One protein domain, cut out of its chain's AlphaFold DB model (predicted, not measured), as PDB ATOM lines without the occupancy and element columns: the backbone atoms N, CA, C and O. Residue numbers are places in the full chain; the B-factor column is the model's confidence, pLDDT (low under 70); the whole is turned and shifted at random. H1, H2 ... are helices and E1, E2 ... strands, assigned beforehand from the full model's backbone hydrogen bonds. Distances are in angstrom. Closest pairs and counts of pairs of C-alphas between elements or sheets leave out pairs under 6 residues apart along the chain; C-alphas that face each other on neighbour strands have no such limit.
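This is residues 3 to 149 of the 215 residues of the protein "Hydantoinase_B domain-containing protein" of Deltaproteobacteria bacterium RIFCSPLOWO2_12_FULL_57_22 (UniProt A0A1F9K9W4). Little regular structure: a twisted five-strand sheet, with loops from residues 14 to 48, 66 to 80 and 96 to 118 reaching beyond one end, and H1 near its E2 edge. The 147 printed residues run E1 H1 E2 E3 E4 E5 E6 E7 E8, mostly strand, with under half in named elements. The antiparallel sheet is E2 E3 E8 E5 E6; the whole is compact, radius of gyration of the C-alphas 16.3 A, spans 52 by 29 by 24 A.

E2, residues 58 to 65, spans 20.1 A from (23.027, -53.844, 27.508); E3, 81 to 87, 19.3 A. E8 is 144 to 148, ending at (16.738, -42.313, 15.556); E5 119 to 124; E6 127 to 130; E4 92 to 95; E7 136 to 139; H1 49 to 55; E1 11 to 13.

Hairpin E2 and E3 has N 61 and O 84 at 2.8 A. E3 and E8 have N 83 and O 147 at 2.9 A. Antiparallel E4 and E7 have N 94 and O 137 at 2.8 A. H1 is on the sheet, height 7.5 A; its O i to N i+4 pairs are within hydrogen-bond range. E1 pairs with no named strand.

The farthest C-alphas, Gly 9 and Gly 111, are 53.5 A apart. Links E1 to H1, E2 to E3 and E4 to E5 are long. The printed part has no cut; no printed residue is under 70.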
ATOM      1  N   GLY A   3      13.542 -56.740  32.209       95.25
ATOM      2  CA  GLY A   3      13.852 -58.168  32.218       95.25
ATOM      3  C   GLY A   3      14.575 -58.566  33.496       95.25
ATOM      4  O   GLY A   3      14.666 -57.769  34.430       95.25
ATOM      5  N   ASN A   4      15.109 -59.782  33.533       95.31
ATOM      6  CA  ASN A   4      15.944 -60.238  34.640       95.31
ATOM      7  C   ASN A   4      17.419 -59.999  34.318       95.31
ATOM      8  O   ASN A   4      17.875 -60.210  33.195       95.31
ATOM      9  N   HIS A   5      18.168 -59.511  35.301       94.44
ATOM     10  CA  HIS A   5      19.584 -59.229  35.137       94.44
ATOM     11  C   HIS A   5      20.391 -60.533  35.290       94.44
ATOM     12  O   HIS A   5      20.360 -61.132  36.367       94.44
ATOM     13  N   PRO A   6      21.174 -60.961  34.282       93.31
ATOM     14  CA  PRO A   6      21.770 -62.301  34.243       93.31
ATOM     15  C   PRO A   6      22.788 -62.553  35.364       93.31
ATOM     16  O   PRO A   6      22.959 -63.682  35.806       93.31
ATOM     17  N   ARG A   7      23.456 -61.506  35.873       91.94
ATOM     18  CA  ARG A   7      24.462 -61.658  36.945       91.94
ATOM     19  C   ARG A   7      23.866 -61.650  38.353       91.94
ATOM     20  O   ARG A   7      24.535 -62.071  39.286       91.94
ATOM     21  N   THR A   8      22.656 -61.118  38.532       93.38
ATOM     22  CA  THR A   8      22.057 -60.924  39.872       93.38
ATOM     23  C   THR A   8      20.725 -61.646  40.048       93.38
ATOM     24  O   THR A   8      20.257 -61.773  41.174       93.38
ATOM     25  N   GLY A   9      20.091 -62.093  38.959       93.88
ATOM     26  CA  GLY A   9      18.757 -62.698  38.955       93.88
ATOM     27  C   GLY A   9      17.617 -61.729  39.287       93.88
ATOM     28  O   GLY A   9      16.469 -62.151  39.379       93.88
ATOM     29  N   GLN A  10      17.905 -60.441  39.492       94.56
ATOM     30  CA  GLN A  10      16.905 -59.448  39.886       94.56
ATOM     31  C   GLN A  10      16.215 -58.828  38.672       94.56
ATOM     32  O   GLN A  10      16.833 -58.629  37.625       94.56
ATOM     33  N   LEU A  11      14.946 -58.458  38.844       95.31
ATOM     34  CA  LEU A  11      14.212 -57.668  37.863       95.31
ATOM     35  C   LEU A  11      14.863 -56.286  37.716       95.31
ATOM     36  O   LEU A  11      15.126 -55.609  38.709       95.31
ATOM     37  N   TYR A  12      15.053 -55.841  36.477       94.81
ATOM     38  CA  TYR A  12      15.482 -54.485  36.164       94.81
ATOM     39  C   TYR A  12      14.478 -53.784  35.251       94.81
ATOM     40  O   TYR A  12      13.803 -54.399  34.419       94.81
ATOM     41  N   VAL A  13      14.438 -52.458  35.371       93.50
ATOM     42  CA  VAL A  13      13.792 -51.568  34.408       93.50
ATOM     43  C   VAL A  13      14.835 -50.574  33.932       93.50
ATOM     44  O   VAL A  13      15.420 -49.836  34.722       93.50
ATOM     45  N   TYR A  14      15.065 -50.583  32.629       91.38
ATOM     46  CA  TYR A  14      15.943 -49.671  31.924       91.38
ATOM     47  C   TYR A  14      15.092 -48.632  31.164       91.38
ATOM     48  O   TYR A  14      14.438 -48.990  30.176       91.38
ATOM     49  N   PRO A  15      15.050 -47.359  31.608       84.06
ATOM     50  CA  PRO A  15      14.148 -46.353  31.038       84.06
ATOM     51  C   PRO A  15      14.460 -45.967  29.583       84.06
ATOM     52  O   PRO A  15      13.540 -45.801  28.783       84.06
ATOM     53  N   GLY A  16      15.741 -45.906  29.210       82.19
ATOM     54  CA  GLY A  16      16.162 -45.650  27.832       82.19
ATOM     55  C   GLY A  16      16.054 -44.182  27.380       82.19
ATOM     56  O   GLY A  16      15.480 -43.928  26.321       82.19
ATOM     57  N   TYR A  17      16.540 -43.214  28.169       86.31
ATOM     58  CA  TYR A  17      16.495 -41.769  27.854       86.31
ATOM     59  C   TYR A  17      17.677 -41.264  26.993       86.31
ATOM     60  O   TYR A  17      17.788 -40.084  26.678       86.31
ATOM     61  N   GLU A  18      18.584 -42.140  26.571       89.06
ATOM     62  CA  GLU A  18      19.819 -41.798  25.851       89.06
ATOM     63  C   GLU A  18      19.558 -41.221  24.462       89.06
ATOM     64  O   GLU A  18      20.346 -40.414  23.970       89.06
ATOM     65  N   ALA A  19      18.450 -41.633  23.850       89.62
ATOM     66  CA  ALA A  19      18.058 -41.235  22.507       89.62
ATOM     67  C   ALA A  19      17.267 -39.919  22.468       89.62
ATOM     68  O   ALA A  19      16.784 -39.542  21.405       89.62
ATOM     69  N   GLU A  20      17.068 -39.221  23.588       88.44
ATOM     70  CA  GLU A  20      16.334 -37.952  23.571       88.44
ATOM     71  C   GLU A  20      17.063 -36.901  22.730       88.44
ATOM     72  O   GLU A  20      18.289 -36.892  22.687       88.44
ATOM     73  N   GLY A  21      16.327 -36.017  22.059       89.50
ATOM     74  CA  GLY A  21      16.894 -34.965  21.213       89.50
ATOM     75  C   GLY A  21      17.250 -33.678  21.966       89.50
ATOM     76  O   GLY A  21      17.342 -33.633  23.197       89.50
ATOM     77  N   GLY A  22      17.488 -32.620  21.196       91.00
ATOM     78  CA  GLY A  22      17.671 -31.252  21.672       91.00
ATOM     79  C   GLY A  22      16.374 -30.440  21.715       91.00
ATOM     80  O   GLY A  22      15.309 -30.894  21.300       91.00
ATOM     81  N   ALA A  23      16.488 -29.209  22.208       92.56
ATOM     82  CA  ALA A  23      15.373 -28.282  22.372       92.56
ATOM     83  C   ALA A  23      14.998 -27.576  21.063       92.56
ATOM     84  O   ALA A  23      15.822 -27.435  20.161       92.56
ATOM     85  N   GLY A  24      13.763 -27.074  20.970       94.19
ATOM     86  CA  GLY A  24      13.368 -26.150  19.902       94.19
ATOM     87  C   GLY A  24      14.186 -24.858  19.932       94.19
ATOM     88  O   GLY A  24      14.650 -24.435  20.993       94.19
ATOM     89  N   ALA A  25      14.371 -24.238  18.770       96.50
ATOM     90  CA  ALA A  25      14.928 -22.894  18.704       96.50
ATOM     91  C   ALA A  25      13.964 -21.869  19.315       96.50
ATOM     92  O   ALA A  25      12.754 -22.089  19.397       96.50
ATOM     93  N   VAL A  26      14.508 -20.721  19.703       95.44
ATOM     94  CA  VAL A  26      13.729 -19.547  20.104       95.44
ATOM     95  C   VAL A  26      14.113 -18.367  19.223       95.44
ATOM     96  O   VAL A  26      15.146 -18.377  18.555       95.44
ATOM     97  N   TYR A  27      13.291 -17.320  19.215       95.62
ATOM     98  CA  TYR A  27      13.663 -16.097  18.512       95.62
ATOM     99  C   TYR A  27      14.982 -15.556  19.084       95.62
ATOM    100  O   TYR A  27      15.078 -15.262  20.275       95.62
ATOM    101  N   GLY A  28      16.003 -15.442  18.238       96.69
ATOM    102  CA  GLY A  28      17.337 -14.977  18.620       96.69
ATOM    103  C   GLY A  28      18.375 -16.079  18.863       96.69
ATOM    104  O   GLY A  28      19.563 -15.790  18.712       96.69
ATOM    105  N   PHE A  29      17.977 -17.328  19.146       97.25
ATOM    106  CA  PHE A  29      18.915 -18.379  19.564       97.25
ATOM    107  C   PHE A  29      18.580 -19.765  19.001       97.25
ATOM    108  O   PHE A  29      17.421 -20.179  18.958       97.25
ATOM    109  N   ASP A  30      19.625 -20.499  18.613       97.56
ATOM    110  CA  ASP A  30      19.511 -21.908  18.232       97.56
ATOM    111  C   ASP A  30      19.072 -22.756  19.435       97.56
ATOM    112  O   ASP A  30      19.347 -22.426  20.591       97.56
ATOM    113  N   GLY A  31      18.387 -23.862  19.159       94.88
ATOM    114  CA  GLY A  31      17.956 -24.799  20.183       94.88
ATOM    115  C   GLY A  31      19.149 -25.505  20.821       94.88
ATOM    116  O   GLY A  31      20.075 -25.945  20.134       94.88
ATOM    117  N   TYR A  32      19.120 -25.636  22.143       91.94
ATOM    118  CA  TYR A  32      20.169 -26.319  22.891       91.94
ATOM    119  C   TYR A  32      20.313 -27.775  22.443       91.94
ATOM    120  O   TYR A  32      19.335 -28.519  22.308       91.94
ATOM    121  N   HIS A  33      21.557 -28.191  22.213       91.88
ATOM    122  CA  HIS A  33      21.860 -29.569  21.849       91.88
ATOM    123  C   HIS A  33      21.768 -30.437  23.091       91.88
ATOM    124  O   HIS A  33      22.207 -30.036  24.165       91.88
ATOM    125  N   GLY A  34      21.200 -31.630  22.950       83.62
ATOM    126  CA  GLY A  34      21.248 -32.598  24.031       83.62
ATOM    127  C   GLY A  34      20.569 -32.137  25.333       83.62
ATOM    128  O   GLY A  34      21.035 -32.506  26.404       83.62
ATOM    129  N   THR A  35      19.470 -31.381  25.301       79.25
ATOM    130  CA  THR A  35      18.757 -30.990  26.540       79.25
ATOM    131  C   THR A  35      18.041 -32.143  27.230       79.25
ATOM    132  O   THR A  35      17.761 -32.050  28.418       79.25
ATOM    133  N   GLY A  36      17.752 -33.223  26.498       76.00
ATOM    134  CA  GLY A  36      16.977 -34.338  27.038       76.00
ATOM    135  C   GLY A  36      15.487 -34.006  27.038       76.00
ATOM    136  O   GLY A  36      15.018 -33.218  26.209       76.00
ATOM    137  N   SER A  37      14.739 -34.619  27.950       72.69
ATOM    138  CA  SER A  37      13.285 -34.542  28.000       72.69
ATOM    139  C   SER A  37      12.802 -33.124  28.288       72.69
ATOM    140  O   SER A  37      12.747 -32.681  29.440       72.69
ATOM    141  N   MET A  38      12.369 -32.420  27.238       72.25
ATOM    142  CA  MET A  38      11.758 -31.091  27.355       72.25
ATOM    143  C   MET A  38      10.514 -31.097  28.254       72.25
ATOM    144  O   MET A  38      10.242 -30.103  28.920       72.25
ATOM    145  N   GLY A  39       9.793 -32.223  28.327       73.81
ATOM    146  CA  GLY A  39       8.647 -32.390  29.227       73.81
ATOM    147  C   GLY A  39       9.009 -32.322  30.715       73.81
ATOM    148  O   GLY A  39       8.135 -32.074  31.536       73.81
ATOM    149  N   THR A  40      10.290 -32.494  31.054       76.12
ATOM    150  CA  THR A  40      10.816 -32.384  32.427       76.12
ATOM    151  C   THR A  40      11.667 -31.137  32.643       76.12
ATOM    152  O   THR A  40      12.393 -31.052  33.623       76.12
ATOM    153  N   LEU A  41      11.623 -30.173  31.715       76.00
ATOM    154  CA  LEU A  41      12.360 -28.906  31.811       76.00
ATOM    155  C   LEU A  41      13.877 -29.076  32.053       76.00
ATOM    156  O   LEU A  41      14.511 -28.221  32.663       76.00
ATOM    157  N   GLY A  42      14.465 -30.166  31.545       70.06
ATOM    158  CA  GLY A  42      15.894 -30.463  31.687       70.06
ATOM    159  C   GLY A  42      16.289 -31.168  32.990       70.06
ATOM    160  O   GLY A  42      17.481 -31.330  33.238       70.06
ATOM    161  N   GLU A  43      15.329 -31.608  33.812       78.00
ATOM    162  CA  GLU A  43      15.618 -32.378  35.032       78.00
ATOM    163  C   GLU A  43      16.130 -33.792  34.727       78.00
ATOM    164  O   GLU A  43      16.977 -34.321  35.452       78.00
ATOM    165  N   ILE A  44      15.650 -34.413  33.643       79.19
ATOM    166  CA  ILE A  44      16.174 -35.706  33.197       79.19
ATOM    167  C   ILE A  44      17.486 -35.484  32.449       79.19
ATOM    168  O   ILE A  44      17.520 -35.041  31.300       79.19
ATOM    169  N   VAL A  45      18.578 -35.865  33.104       78.44
ATOM    170  CA  VAL A  45      19.907 -35.899  32.501       78.44
ATOM    171  C   VAL A  45      20.113 -37.246  31.814       78.44
ATOM    172  O   VAL A  45      19.774 -38.298  32.362       78.44
ATOM    173  N   ARG A  46      20.704 -37.237  30.612       85.69
ATOM    174  CA  ARG A  46      21.078 -38.490  29.946       85.69
ATOM    175  C   ARG A  46      22.086 -39.253  30.807       85.69
ATOM    176  O   ARG A  46      23.093 -38.664  31.203       85.69
ATOM    177  N   PRO A  47      21.877 -40.557  31.029       87.12
ATOM    178  CA  PRO A  47      22.805 -41.346  31.817       87.12
ATOM    179  C   PRO A  47      24.145 -41.512  31.086       87.12
ATOM    180  O   PRO A  47      24.229 -41.418  29.852       87.12
ATOM    181  N   ASN A  48      25.192 -41.759  31.872       91.75
ATOM    182  CA  ASN A  48      26.510 -42.121  31.362       91.75
ATOM    183  C   ASN A  48      26.471 -43.545  30.807       91.75
ATOM    184  O   ASN A  48      25.912 -44.436  31.443       91.75
ATOM    185  N   THR A  49      27.108 -43.768  29.656       94.19
ATOM    186  CA  THR A  49      27.167 -45.097  29.028       94.19
ATOM    187  C   THR A  49      27.762 -46.140  29.973       94.19
ATOM    188  O   THR A  49      27.153 -47.183  30.166       94.19
ATOM    189  N   GLU A  50      28.873 -45.831  30.642       95.25
ATOM    190  CA  GLU A  50      29.516 -46.753  31.590       95.25
ATOM    191  C   GLU A  50      28.580 -47.157  32.740       95.25
ATOM    192  O   GLU A  50      28.515 -48.324  33.112       95.25
ATOM    193  N   ASP A  51      27.797 -46.211  33.271       93.38
ATOM    194  CA  ASP A  51      26.843 -46.486  34.350       93.38
ATOM    195  C   ASP A  51      25.716 -47.422  33.882       93.38
ATOM    196  O   ASP A  51      25.312 -48.331  34.610       93.38
ATOM    197  N   ILE A  52      25.244 -47.240  32.645       93.62
ATOM    198  CA  ILE A  52      24.233 -48.107  32.034       93.62
ATOM    199  C   ILE A  52      24.774 -49.520  31.817       93.62
ATOM    200  O   ILE A  52      24.109 -50.474  32.218       93.62
ATOM    201  N   GLU A  53      25.971 -49.669  31.254       94.62
ATOM    202  CA  GLU A  53      26.572 -50.985  30.976       94.62
ATOM    203  C   GLU A  53      26.953 -51.739  32.262       94.62
ATOM    204  O   GLU A  53      26.917 -52.968  32.320       94.62
ATOM    205  N   ILE A  54      27.261 -51.017  33.346       93.56
ATOM    206  CA  ILE A  54      27.470 -51.625  34.667       93.56
ATOM    207  C   ILE A  54      26.149 -52.130  35.254       93.56
ATOM    208  O   ILE A  54      26.135 -53.207  35.856       93.56
ATOM    209  N   LYS A  55      25.055 -51.373  35.124       92.81
ATOM    210  CA  LYS A  55      23.772 -51.664  35.788       92.81
ATOM    211  C   LYS A  55      22.878 -52.629  35.018       92.81
ATOM    212  O   LYS A  55      22.096 -53.353  35.634       92.81
ATOM    213  N   TYR A  56      22.963 -52.625  33.695       95.38
ATOM    214  CA  TYR A  56      22.040 -53.334  32.820       95.38
ATOM    215  C   TYR A  56      22.807 -54.227  31.843       95.38
ATOM    216  O   TYR A  56      23.919 -53.887  31.451       95.38
ATOM    217  N   PRO A  57      22.230 -55.362  31.410       96.00
ATOM    218  CA  PRO A  57      22.890 -56.268  30.476       96.00
ATOM    219  C   PRO A  57      22.723 -55.778  29.028       96.00
ATOM    220  O   PRO A  57      22.191 -56.476  28.168       96.00
ATOM    221  N   TRP A  58      23.118 -54.533  28.788       95.88
ATOM    222  CA  TRP A  58      23.027 -53.844  27.508       95.88
ATOM    223  C   TRP A  58      24.368 -53.203  27.221       95.88
ATOM    224  O   TRP A  58      24.924 -52.560  28.106       95.88
ATOM    225  N   ARG A  59      24.847 -53.322  25.985       96.62
ATOM    226  CA  ARG A  59      26.060 -52.636  25.538       96.62
ATOM    227  C   ARG A  59      25.718 -51.591  24.495       96.62
ATOM    228  O   ARG A  59      25.028 -51.885  23.520       96.62
ATOM    229  N   THR A  60      26.205 -50.372  24.687       97.00
ATOM    230  CA  THR A  60      26.010 -49.273  23.744       97.00
ATOM    231  C   THR A  60      26.945 -49.456  22.554       97.00
ATOM    232  O   THR A  60      28.152 -49.617  22.702       97.00
ATOM    233  N   ILE A  61      26.384 -49.413  21.350       97.69
ATOM    234  CA  ILE A  61      27.125 -49.486  20.086       97.69
ATOM    235  C   ILE A  61      27.316 -48.091  19.501       97.69
ATOM    236  O   ILE A  61      28.386 -47.761  18.991       97.69
ATOM    237  N   ARG A  62      26.276 -47.258  19.589       96.25
ATOM    238  CA  ARG A  62      26.258 -45.914  19.017       96.25
ATOM    239  C   ARG A  62      25.516 -44.962  19.940       96.25
ATOM    240  O   ARG A  62      24.472 -45.301  20.494       96.25
ATOM    241  N   ARG A  63      26.053 -43.752  20.079       94.19
ATOM    242  CA  ARG A  63      25.424 -42.639  20.797       94.19
ATOM    243  C   ARG A  63      25.957 -41.329  20.234       94.19
ATOM    244  O   ARG A  63      26.962 -40.810  20.709       94.19
ATOM    245  N   GLU A  64      25.291 -40.815  19.211       94.62
ATOM    246  CA  GLU A  64      25.745 -39.636  18.469       94.62
ATOM    247  C   GLU A  64      24.587 -38.709  18.098       94.62
ATOM    248  O   GLU A  64      23.424 -39.118  18.086       94.62
ATOM    249  N   TYR A  65      24.902 -37.449  17.794       95.62
ATOM    250  CA  TYR A  65      23.913 -36.548  17.214       95.62
ATOM    251  C   TYR A  65      23.543 -37.020  15.814       95.62
ATOM    252  O   TYR A  65      24.407 -37.322  14.992       95.62
ATOM    253  N   ARG A  66      22.243 -37.045  15.529       95.44
ATOM    254  CA  ARG A  66      21.738 -37.420  14.212       95.44
ATOM    255  C   ARG A  66      21.857 -36.221  13.273       95.44
ATOM    256  O   ARG A  66      21.244 -35.181  13.516       95.44
ATOM    257  N   MET A  67      22.613 -36.364  12.195       96.88
ATOM    258  CA  MET A  67      22.694 -35.348  11.140       96.88
ATOM    259  C   MET A  67      21.312 -35.099  10.511       96.88
ATOM    260  O   MET A  67      20.493 -36.017  10.430       96.88
ATOM    261  N   ASP A  68      21.039 -33.853  10.118       96.94
ATOM    262  CA  ASP A  68      19.799 -33.405   9.466       96.94
ATOM    263  C   ASP A  68      18.516 -33.736  10.248       96.94
ATOM    264  O   ASP A  68      17.433 -33.917   9.695       96.94
ATOM    265  N   SER A  69      18.629 -33.814  11.574       95.81
ATOM    266  CA  SER A  69      17.509 -34.145  12.464       95.81
ATOM    267  C   SER A  69      16.880 -32.942  13.167       95.81
ATOM    268  O   SER A  69      15.941 -33.099  13.952       95.81
ATOM    269  N   CYS A  70      17.403 -31.747  12.904       94.69
ATOM    270  CA  CYS A  70      16.910 -30.493  13.457       94.69
ATOM    271  C   CYS A  70      15.814 -29.922  12.559       94.69
ATOM    272  O   CYS A  70      15.931 -29.983  11.337       94.69
ATOM    273  N   GLY A  71      14.821 -29.250  13.138       96.81
ATOM    274  CA  GLY A  71      14.017 -28.312  12.364       96.81
ATOM    275  C   GLY A  71      14.884 -27.138  11.908       96.81
ATOM    276  O   GLY A  71      15.539 -26.473  12.724       96.81
ATOM    277  N   ALA A  72      14.922 -26.901  10.599       97.88
ATOM    278  CA  ALA A  72      15.689 -25.813  10.016       97.88
ATOM    279  C   ALA A  72      15.012 -24.461  10.248       97.88
ATOM    280  O   ALA A  72      13.792 -24.347  10.284       97.88
ATOM    281  N   GLY A  73      15.806 -23.411  10.369       97.75
ATOM    282  CA  GLY A  73      15.309 -22.049  10.467       97.75
ATOM    283  C   GLY A  73      16.458 -21.061  10.509       97.75
ATOM    284  O   GLY A  73      17.625 -21.470  10.532       97.75
ATOM    285  N   ARG A  74      16.140 -19.764  10.558       98.31
ATOM    286  CA  ARG A  74      17.137 -18.728  10.870       98.31
ATOM    287  C   ARG A  74      17.881 -19.100  12.150       98.31
ATOM    288  O   ARG A  74      19.112 -19.047  12.199       98.31
ATOM    289  N   TRP A  75      17.110 -19.564  13.131       98.44
ATOM    290  CA  TRP A  75      17.588 -20.285  14.297       98.44
ATOM    291  C   TRP A  75      17.195 -21.758  14.184       98.44
ATOM    292  O   TRP A  75      16.020 -22.098  14.028       98.44
ATOM    293  N   ARG A  76      18.196 -22.635  14.212       97.88
ATOM    294  CA  ARG A  76      18.052 -24.084  14.043       97.88
ATOM    295  C   ARG A  76      17.692 -24.711  15.385       97.88
ATOM    296  O   ARG A  76      18.300 -24.366  16.395       97.88
ATOM    297  N   GLY A  77      16.746 -25.648  15.418       97.00
ATOM    298  CA  GLY A  77      16.506 -26.424  16.638       97.00
ATOM    299  C   GLY A  77      17.696 -27.321  17.000       97.00
ATOM    300  O   GLY A  77      18.556 -27.600  16.169       97.00
ATOM    301  N   GLY A  78      17.786 -27.789  18.241       95.62
ATOM    302  CA  GLY A  78      18.821 -28.741  18.644       95.62
ATOM    303  C   GLY A  78      18.690 -30.062  17.874       95.62
ATOM    304  O   GLY A  78      17.584 -30.393  17.453       95.62
ATOM    305  N   PRO A  79      19.775 -30.828  17.671       95.69
ATOM    306  CA  PRO A  79      19.728 -32.099  16.953       95.69
ATOM    307  C   PRO A  79      19.035 -33.200  17.749       95.69
ATOM    308  O   PRO A  79      19.027 -33.201  18.979       95.69
ATOM    309  N   GLY A  80      18.465 -34.154  17.029       94.31
ATOM    310  CA  GLY A  80      18.091 -35.459  17.549       94.31
ATOM    311  C   GLY A  80      19.309 -36.350  17.778       94.31
ATOM    312  O   GLY A  80      20.457 -35.951  17.565       94.31
ATOM    313  N   MET A  81      19.052 -37.584  18.193       94.25
ATOM    314  CA  MET A  81      20.082 -38.572  18.505       94.25
ATOM    315  C   MET A  81      19.905 -39.832  17.672       94.25
ATOM    316  O   MET A  81      18.784 -40.263  17.388       94.25
ATOM    317  N   GLU A  82      21.026 -40.451  17.333       95.62
ATOM    318  CA  GLU A  82      21.083 -41.843  16.926       95.62
ATOM    319  C   GLU A  82      21.720 -42.652  18.056       95.62
ATOM    320  O   GLU A  82      22.868 -42.430  18.449       95.62
ATOM    321  N   TRP A  83      20.931 -43.563  18.618       95.81
ATOM    322  CA  TRP A  83      21.341 -44.427  19.713       95.81
ATOM    323  C   TRP A  83      21.100 -45.882  19.345       95.81
ATOM    324  O   TRP A  83      20.040 -46.232  18.829       95.81
ATOM    325  N   GLU A  84      22.080 -46.721  19.636       97.31
ATOM    326  CA  GLU A  84      22.023 -48.152  19.396       97.31
ATOM    327  C   GLU A  84      22.622 -48.891  20.582       97.31
ATOM    328  O   GLU A  84      23.733 -48.571  21.015       97.31
ATOM    329  N   ALA A  85      21.913 -49.905  21.065       97.38
ATOM    330  CA  ALA A  85      22.447 -50.843  22.037       97.38
ATOM    331  C   ALA A  85      22.041 -52.274  21.707       97.38
ATOM    332  O   ALA A  85      20.942 -52.520  21.205       97.38
ATOM    333  N   VAL A  86      22.930 -53.205  22.025       97.88
ATOM    334  CA  VAL A  86      22.703 -54.641  21.895       97.88
ATOM    335  C   VAL A  86      22.327 -55.231  23.249       97.88
ATOM    336  O   VAL A  86      22.913 -54.874  24.275       97.88
ATOM    337  N   ASN A  87      21.338 -56.122  23.252       97.62
ATOM    338  CA  ASN A  87      20.987 -56.901  24.431       97.62
ATOM    339  C   ASN A  87      22.030 -58.009  24.648       97.62
ATOM    340  O   ASN A  87      22.113 -58.944  23.854       97.62
ATOM    341  N   GLU A  88      22.804 -57.932  25.728       96.81
ATOM    342  CA  GLU A  88      23.758 -58.979  26.136       96.81
ATOM    343  C   GLU A  88      23.208 -59.852  27.274       96.81
ATOM    344  O   GLU A  88      23.908 -60.706  27.820       96.81
ATOM    345  N   GLY A  89      21.957 -59.612  27.664       95.69
ATOM    346  CA  GLY A  89      21.257 -60.370  28.683       95.69
ATOM    347  C   GLY A  89      20.423 -61.506  28.119       95.69
ATOM    348  O   GLY A  89      20.631 -62.002  27.014       95.69
ATOM    349  N   GLU A  90      19.449 -61.911  28.925       95.88
ATOM    350  CA  GLU A  90      18.426 -62.872  28.537       95.88
ATOM    351  C   GLU A  90      17.328 -62.205  27.693       95.88
ATOM    352  O   GLU A  90      17.342 -60.998  27.424       95.88
ATOM    353  N   GLU A  91      16.351 -63.008  27.275       96.94
ATOM    354  CA  GLU A  91      15.129 -62.498  26.668       96.94
ATOM    355  C   GLU A  91      14.444 -61.472  27.585       96.94
ATOM    356  O   GLU A  91      14.286 -61.676  28.792       96.94
ATOM    357  N   CYS A  92      14.026 -60.351  27.002       96.62
ATOM    358  CA  CYS A  92      13.447 -59.246  27.747       96.62
ATOM    359  C   CYS A  92      12.327 -58.538  26.968       96.62
ATOM    360  O   CYS A  92      12.087 -58.781  25.783       96.62
ATOM    361  N   GLY A  93      11.629 -57.621  27.638       96.06
ATOM    362  CA  GLY A  93      10.574 -56.807  27.040       96.06
ATOM    363  C   GLY A  93      11.014 -55.369  26.770       96.06
ATOM    364  O   GLY A  93      11.673 -54.720  27.587       96.06
ATOM    365  N   MET A  94      10.587 -54.813  25.640       94.50
ATOM    366  CA  MET A  94      10.672 -53.384  25.357       94.50
ATOM    367  C   MET A  94       9.276 -52.786  25.216       94.50
ATOM    368  O   MET A  94       8.552 -53.061  24.263       94.50
ATOM    369  N   HIS A  95       8.935 -51.891  26.140       90.31
ATOM    370  CA  HIS A  95       7.821 -50.970  25.970       90.31
ATOM    371  C   HIS A  95       8.314 -49.700  25.269       90.31
ATOM    372  O   HIS A  95       9.253 -49.061  25.748       90.31
ATOM    373  N   THR A  96       7.693 -49.331  24.148       83.50
ATOM    374  CA  THR A  96       8.035 -48.119  23.377       83.50
ATOM    375  C   THR A  96       7.377 -46.844  23.918       83.50
ATOM    376  O   THR A  96       7.564 -45.768  23.356       83.50
ATOM    377  N   GLY A  97       6.661 -46.939  25.045       75.00
ATOM    378  CA  GLY A  97       6.050 -45.796  25.721       75.00
ATOM    379  C   GLY A  97       4.718 -45.361  25.109       75.00
ATOM    380  O   GLY A  97       4.274 -45.875  24.082       75.00
ATOM    381  N   ALA A  98       4.086 -44.381  25.760       70.00
ATOM    382  CA  ALA A  98       2.833 -43.763  25.320       70.00
ATOM    383  C   ALA A  98       3.047 -42.571  24.360       70.00
ATOM    384  O   ALA A  98       2.218 -41.669  24.298       70.00
ATOM    385  N   GLY A  99       4.179 -42.529  23.654       73.50
ATOM    386  CA  GLY A  99       4.492 -41.459  22.709       73.50
ATOM    387  C   GLY A  99       3.982 -41.766  21.304       73.50
ATOM    388  O   GLY A  99       3.907 -42.924  20.914       73.50
ATOM    389  N   HIS A 100       3.714 -40.723  20.518       79.69
ATOM    390  CA  HIS A 100       3.322 -40.832  19.108       79.69
ATOM    391  C   HIS A 100       4.364 -40.180  18.181       79.69
ATOM    392  O   HIS A 100       4.041 -39.588  17.158       79.69
ATOM    393  N   GLY A 101       5.646 -40.270  18.557       79.06
ATOM    394  CA  GLY A 101       6.755 -39.599  17.864       79.06
ATOM    395  C   GLY A 101       6.992 -40.051  16.416       79.06
ATOM    396  O   GLY A 101       7.751 -39.406  15.705       79.06
ATOM    397  N   GLU A 102       6.339 -41.127  15.974       85.62
ATOM    398  CA  GLU A 102       6.305 -41.554  14.565       85.62
ATOM    399  C   GLU A 102       5.507 -40.598  13.666       85.62
ATOM    400  O   GLU A 102       5.695 -40.595  12.452       85.62
ATOM    401  N   THR A 103       4.588 -39.821  14.242       86.38
ATOM    402  CA  THR A 103       3.656 -38.948  13.507       86.38
ATOM    403  C   THR A 103       3.489 -37.571  14.154       86.38
ATOM    404  O   THR A 103       2.896 -36.676  13.559       86.38
ATOM    405  N   THR A 104       3.988 -37.384  15.378       84.88
ATOM    406  CA  THR A 104       3.996 -36.099  16.077       84.88
ATOM    407  C   THR A 104       5.342 -35.426  15.877       84.88
ATOM    408  O   THR A 104       6.370 -35.925  16.336       84.88
ATOM    409  N   PHE A 105       5.316 -34.275  15.214       88.75
ATOM    410  CA  PHE A 105       6.489 -33.472  14.887       88.75
ATOM    411  C   PHE A 105       6.498 -32.196  15.727       88.75
ATOM    412  O   PHE A 105       5.436 -31.638  16.010       88.75
ATOM    413  N   GLY A 106       7.682 -31.703  16.098       87.38
ATOM    414  CA  GLY A 106       7.797 -30.356  16.652       87.38
ATOM    415  C   GLY A 106       7.495 -29.345  15.544       87.38
ATOM    416  O   GLY A 106       8.217 -29.371  14.545       87.38
ATOM    417  N   PRO A 107       6.460 -28.493  15.661       93.31
ATOM    418  CA  PRO A 107       6.113 -27.554  14.604       93.31
ATOM    419  C   PRO A 107       7.149 -26.432  14.531       93.31
ATOM    420  O   PRO A 107       7.513 -25.844  15.551       93.31
ATOM    421  N   GLY A 108       7.615 -26.124  13.321       96.31
ATOM    422  CA  GLY A 108       8.406 -24.920  13.083       96.31
ATOM    423  C   GLY A 108       7.591 -23.645  13.321       96.31
ATOM    424  O   GLY A 108       6.361 -23.652  13.242       96.31
ATOM    425  N   ALA A 109       8.271 -22.536  13.613       97.25
ATOM    426  CA  ALA A 109       7.622 -21.246  13.858       97.25
ATOM    427  C   ALA A 109       8.214 -20.133  12.987       97.25
ATOM    428  O   ALA A 109       9.397 -20.150  12.650       97.25
ATOM    429  N   MET A 110       7.401 -19.127  12.642       96.62
ATOM    430  CA  MET A 110       7.834 -17.948  11.870       96.62
ATOM    431  C   MET A 110       8.535 -18.301  10.539       96.62
ATOM    432  O   MET A 110       9.512 -17.661  10.160       96.62
ATOM    433  N   GLY A 111       8.073 -19.347   9.847       95.94
ATOM    434  CA  GLY A 111       8.698 -19.854   8.614       95.94
ATOM    435  C   GLY A 111       9.834 -20.861   8.832       95.94
ATOM    436  O   GLY A 111      10.460 -21.281   7.863       95.94
ATOM    437  N   GLY A 112      10.105 -21.255  10.079       97.38
ATOM    438  CA  GLY A 112      10.960 -22.396  10.397       97.38
ATOM    439  C   GLY A 112      10.289 -23.729  10.063       97.38
ATOM    440  O   GLY A 112       9.069 -23.820   9.932       97.38
ATOM    441  N   GLN A 113      11.098 -24.775   9.938       97.38
ATOM    442  CA  GLN A 113      10.679 -26.126   9.587       97.38
ATOM    443  C   GLN A 113      10.506 -27.008  10.824       97.38
ATOM    444  O   GLN A 113      11.154 -26.823  11.863       97.38
ATOM    445  N   SER A 114       9.629 -27.996  10.676       96.44
ATOM    446  CA  SER A 114       9.388 -29.029  11.677       96.44
ATOM    447  C   SER A 114      10.535 -30.036  11.756       96.44
ATOM    448  O   SER A 114      11.390 -30.119  10.877       96.44
ATOM    449  N   THR A 115      10.544 -30.828  12.822       92.62
ATOM    450  CA  THR A 115      11.503 -31.926  13.013       92.62
ATOM    451  C   THR A 115      11.111 -33.153  12.183       92.62
ATOM    452  O   THR A 115       9.919 -33.353  11.943       92.62
ATOM    453  N   PRO A 116      12.049 -34.044  11.811       91.94
ATOM    454  CA  PRO A 116      11.682 -35.357  11.288       91.94
ATOM    455  C   PRO A 116      11.023 -36.228  12.365       91.94
ATOM    456  O   PRO A 116      11.146 -35.964  13.564       91.94
ATOM    457  N   ALA A 117      10.351 -37.297  11.929       91.50
ATOM    458  CA  ALA A 117       9.784 -38.299  12.830       91.50
ATOM    459  C   ALA A 117      10.875 -39.020  13.632       91.50
ATOM    460  O   ALA A 117      11.994 -39.266  13.155       91.50
ATOM    461  N   ASN A 118      10.487 -39.442  14.831       92.38
ATOM    462  CA  ASN A 118      11.220 -40.432  15.599       92.38
ATOM    463  C   ASN A 118      10.941 -41.821  15.022       92.38
ATOM    464  O   ASN A 118       9.794 -42.167  14.737       92.38
ATOM    465  N   VAL A 119      11.982 -42.639  14.906       93.44
ATOM    466  CA  VAL A 119      11.863 -44.045  14.510       93.44
ATOM    467  C   VAL A 119      12.646 -44.933  15.467       93.44
ATOM    468  O   VAL A 119      13.698 -44.552  15.989       93.44
ATOM    469  N   CYS A 120      12.116 -46.127  15.703       94.69
ATOM    470  CA  CYS A 120      12.733 -47.156  16.525       94.69
ATOM    471  C   CYS A 120      12.731 -48.468  15.741       94.69
ATOM    472  O   CYS A 120      11.712 -48.836  15.148       94.69
ATOM    473  N   TYR A 121      13.854 -49.172  15.752       96.38
ATOM    474  CA  TYR A 121      14.023 -50.452  15.090       96.38
ATOM    475  C   TYR A 121      14.594 -51.498  16.041       96.38
ATOM    476  O   TYR A 121      15.328 -51.173  16.974       96.38
ATOM    477  N   ILE A 122      14.270 -52.756  15.760       97.88
ATOM    478  CA  ILE A 122      14.913 -53.935  16.330       97.88
ATOM    479  C   ILE A 122      15.602 -54.652  15.173       97.88
ATOM    480  O   ILE A 122      14.930 -55.077  14.233       97.88
ATOM    481  N   LEU A 123      16.924 -54.756  15.221       98.44
ATOM    482  CA  LEU A 123      17.714 -55.532  14.273       98.44
ATOM    483  C   LEU A 123      18.018 -56.901  14.894       98.44
ATOM    484  O   LEU A 123      18.672 -56.983  15.933       98.44
ATOM    485  N   ARG A 124      17.523 -57.959  14.247       97.50
ATOM    486  CA  ARG A 124      17.661 -59.363  14.651       97.50
ATOM    487  C   ARG A 124      18.386 -60.142  13.560       97.50
ATOM    488  O   ARG A 124      17.798 -60.481  12.528       97.50
ATOM    489  N   GLY A 125      19.670 -60.414  13.775       95.38
ATOM    490  CA  GLY A 125      20.545 -60.903  12.708       95.38
ATOM    491  C   GLY A 125      20.547 -59.908  11.545       95.38
ATOM    492  O   GLY A 125      20.913 -58.753  11.726       95.38
ATOM    493  N   GLU A 126      20.076 -60.332  10.373       95.56
ATOM    494  CA  GLU A 126      19.962 -59.478   9.178       95.56
ATOM    495  C   GLU A 126      18.591 -58.786   9.032       95.56
ATOM    496  O   GLU A 126      18.390 -57.983   8.121       95.56
ATOM    497  N   HIS A 127      17.627 -59.078   9.912       97.31
ATOM    498  CA  HIS A 127      16.252 -58.594   9.781       97.31
ATOM    499  C   HIS A 127      16.017 -57.327  10.604       97.31
ATOM    500  O   HIS A 127      16.182 -57.329  11.824       97.31
ATOM    501  N   LEU A 128      15.568 -56.253   9.950       97.19
ATOM    502  CA  LEU A 128      15.225 -54.986  10.597       97.19
ATOM    503  C   LEU A 128      13.704 -54.847  10.767       97.19
ATOM    504  O   LEU A 128      12.958 -54.768   9.793       97.19
ATOM    505  N   HIS A 129      13.244 -54.761  12.012       94.69
ATOM    506  CA  HIS A 129      11.834 -54.618  12.369       94.69
ATOM    507  C   HIS A 129      11.548 -53.219  12.912       94.69
ATOM    508  O   HIS A 129      12.269 -52.731  13.775       94.69
ATOM    509  N   ALA A 130      10.463 -52.579  12.471       93.94
ATOM    510  CA  ALA A 130      10.016 -51.322  13.070       93.94
ATOM    511  C   ALA A 130       9.350 -51.575  14.433       93.94
ATOM    512  O   ALA A 130       8.305 -52.228  14.521       93.94
ATOM    513  N   ALA A 131       9.921 -51.014  15.496       93.06
ATOM    514  CA  ALA A 131       9.373 -51.092  16.840       93.06
ATOM    515  C   ALA A 131       8.341 -49.981  17.052       93.06
ATOM    516  O   ALA A 131       8.668 -48.876  17.486       93.06
ATOM    517  N   ARG A 132       7.080 -50.288  16.730       90.56
ATOM    518  CA  ARG A 132       6.000 -49.296  16.771       90.56
ATOM    519  C   ARG A 132       5.690 -48.790  18.180       90.56
ATOM    520  O   ARG A 132       5.790 -49.549  19.151       90.56
ATOM    521  N   CYS A 133       5.269 -47.531  18.274       89.56
ATOM    522  CA  CYS A 133       4.725 -46.917  19.492       89.56
ATOM    523  C   CYS A 133       3.524 -47.692  20.074       89.56
ATOM    524  O   CYS A 133       2.826 -48.400  19.347       89.56
ATOM    525  N   HIS A 134       3.263 -47.533  21.379       88.25
ATOM    526  CA  HIS A 134       2.143 -48.162  22.105       88.25
ATOM    527  C   HIS A 134       2.092 -49.698  22.023       88.25
ATOM    528  O   HIS A 134       1.019 -50.299  22.112       88.25
ATOM    529  N   LYS A 135       3.243 -50.352  21.842       89.94
ATOM    530  CA  LYS A 135       3.341 -51.815  21.790       89.94
ATOM    531  C   LYS A 135       4.430 -52.328  22.723       89.94
ATOM    532  O   LYS A 135       5.417 -51.645  23.004       89.94
ATOM    533  N   LEU A 136       4.228 -53.559  23.182       92.81
ATOM    534  CA  LEU A 136       5.271 -54.365  23.798       92.81
ATOM    535  C   LEU A 136       5.962 -55.166  22.702       92.81
ATOM    536  O   LEU A 136       5.302 -55.817  21.892       92.81
ATOM    537  N   HIS A 137       7.286 -55.103  22.691       95.44
ATOM    538  CA  HIS A 137       8.131 -55.857  21.776       95.44
ATOM    539  C   HIS A 137       8.996 -56.823  22.572       95.44
ATOM    540  O   HIS A 137       9.528 -56.465  23.623       95.44
ATOM    541  N   GLN A 138       9.134 -58.040  22.061       97.06
ATOM    542  CA  GLN A 138      10.060 -59.035  22.588       97.06
ATOM    543  C   GLN A 138      11.457 -58.763  22.030       97.06
ATOM    544  O   GLN A 138      11.618 -58.627  20.813       97.06
ATOM    545  N   ILE A 139      12.447 -58.715  22.914       97.56
ATOM    546  CA  ILE A 139      13.858 -58.552  22.573       97.56
ATOM    547  C   ILE A 139      14.595 -59.823  22.980       97.56
ATOM    548  O   ILE A 139      14.509 -60.254  24.130       97.56
ATOM    549  N   LEU A 140      15.312 -60.421  22.036       97.69
ATOM    550  CA  LEU A 140      16.118 -61.615  22.258       97.69
ATOM    551  C   LEU A 140      17.576 -61.237  22.572       97.69
ATOM    552  O   LEU A 140      17.995 -60.109  22.292       97.69
ATOM    553  N   PRO A 141      18.365 -62.150  23.162       97.75
ATOM    554  CA  PRO A 141      19.807 -61.964  23.280       97.75
ATOM    555  C   PRO A 141      20.440 -61.699  21.908       97.75
ATOM    556  O   PRO A 141      20.140 -62.393  20.936       97.75
ATOM    557  N   GLY A 142      21.307 -60.694  21.827       98.00
ATOM    558  CA  GLY A 142      21.972 -60.274  20.593       98.00
ATOM    559  C   GLY A 142      21.147 -59.362  19.679       98.00
ATOM    560  O   GLY A 142      21.696 -58.867  18.698       98.00
ATOM    561  N   ASP A 143      19.872 -59.093  19.977       98.50
ATOM    562  CA  ASP A 143      19.104 -58.090  19.233       98.50
ATOM    563  C   ASP A 143      19.671 -56.685  19.487       98.50
ATOM    564  O   ASP A 143      19.985 -56.312  20.623       98.50
ATOM    565  N   HIS A 144      19.729 -55.875  18.432       98.25
ATOM    566  CA  HIS A 144      20.069 -54.459  18.523       98.25
ATOM    567  C   HIS A 144      18.795 -53.616  18.538       98.25
ATOM    568  O   HIS A 144      17.934 -53.755  17.669       98.25
ATOM    569  N   VAL A 145      18.693 -52.690  19.488       97.06
ATOM    570  CA  VAL A 145      17.657 -51.654  19.503       97.06
ATOM    571  C   VAL A 145      18.264 -50.364  18.979       97.06
ATOM    572  O   VAL A 145      19.177 -49.819  19.593       97.06
ATOM    573  N   ILE A 146      17.730 -49.859  17.868       96.75
ATOM    574  CA  ILE A 146      18.199 -48.642  17.200       96.75
ATOM    575  C   ILE A 146      17.110 -47.580  17.304       96.75
ATOM    576  O   ILE A 146      15.987 -47.781  16.850       96.75
ATOM    577  N   ARG A 147      17.437 -46.419  17.863       94.62
ATOM    578  CA  ARG A 147      16.543 -45.263  17.963       94.62
ATOM    579  C   ARG A 147      17.149 -44.096  17.209       94.62
ATOM    580  O   ARG A 147      18.263 -43.681  17.510       94.62
ATOM    581  N   LYS A 148      16.392 -43.546  16.263       94.81
ATOM    582  CA  LYS A 148      16.738 -42.313  15.556       94.81
ATOM    583  C   LYS A 148      15.669 -41.283  15.860       94.81
ATOM    584  O   LYS A 148      14.540 -41.397  15.381       94.81
ATOM    585  N   THR A 149      16.009 -40.290  16.664       92.69
ATOM    586  CA  THR A 149      15.071 -39.240  17.059       92.69
ATOM    587  C   THR A 149      15.266 -37.984  16.226       92.69
ATOM    588  O   THR A 149      16.330 -37.754  15.648       92.69
TER     589      THR A 149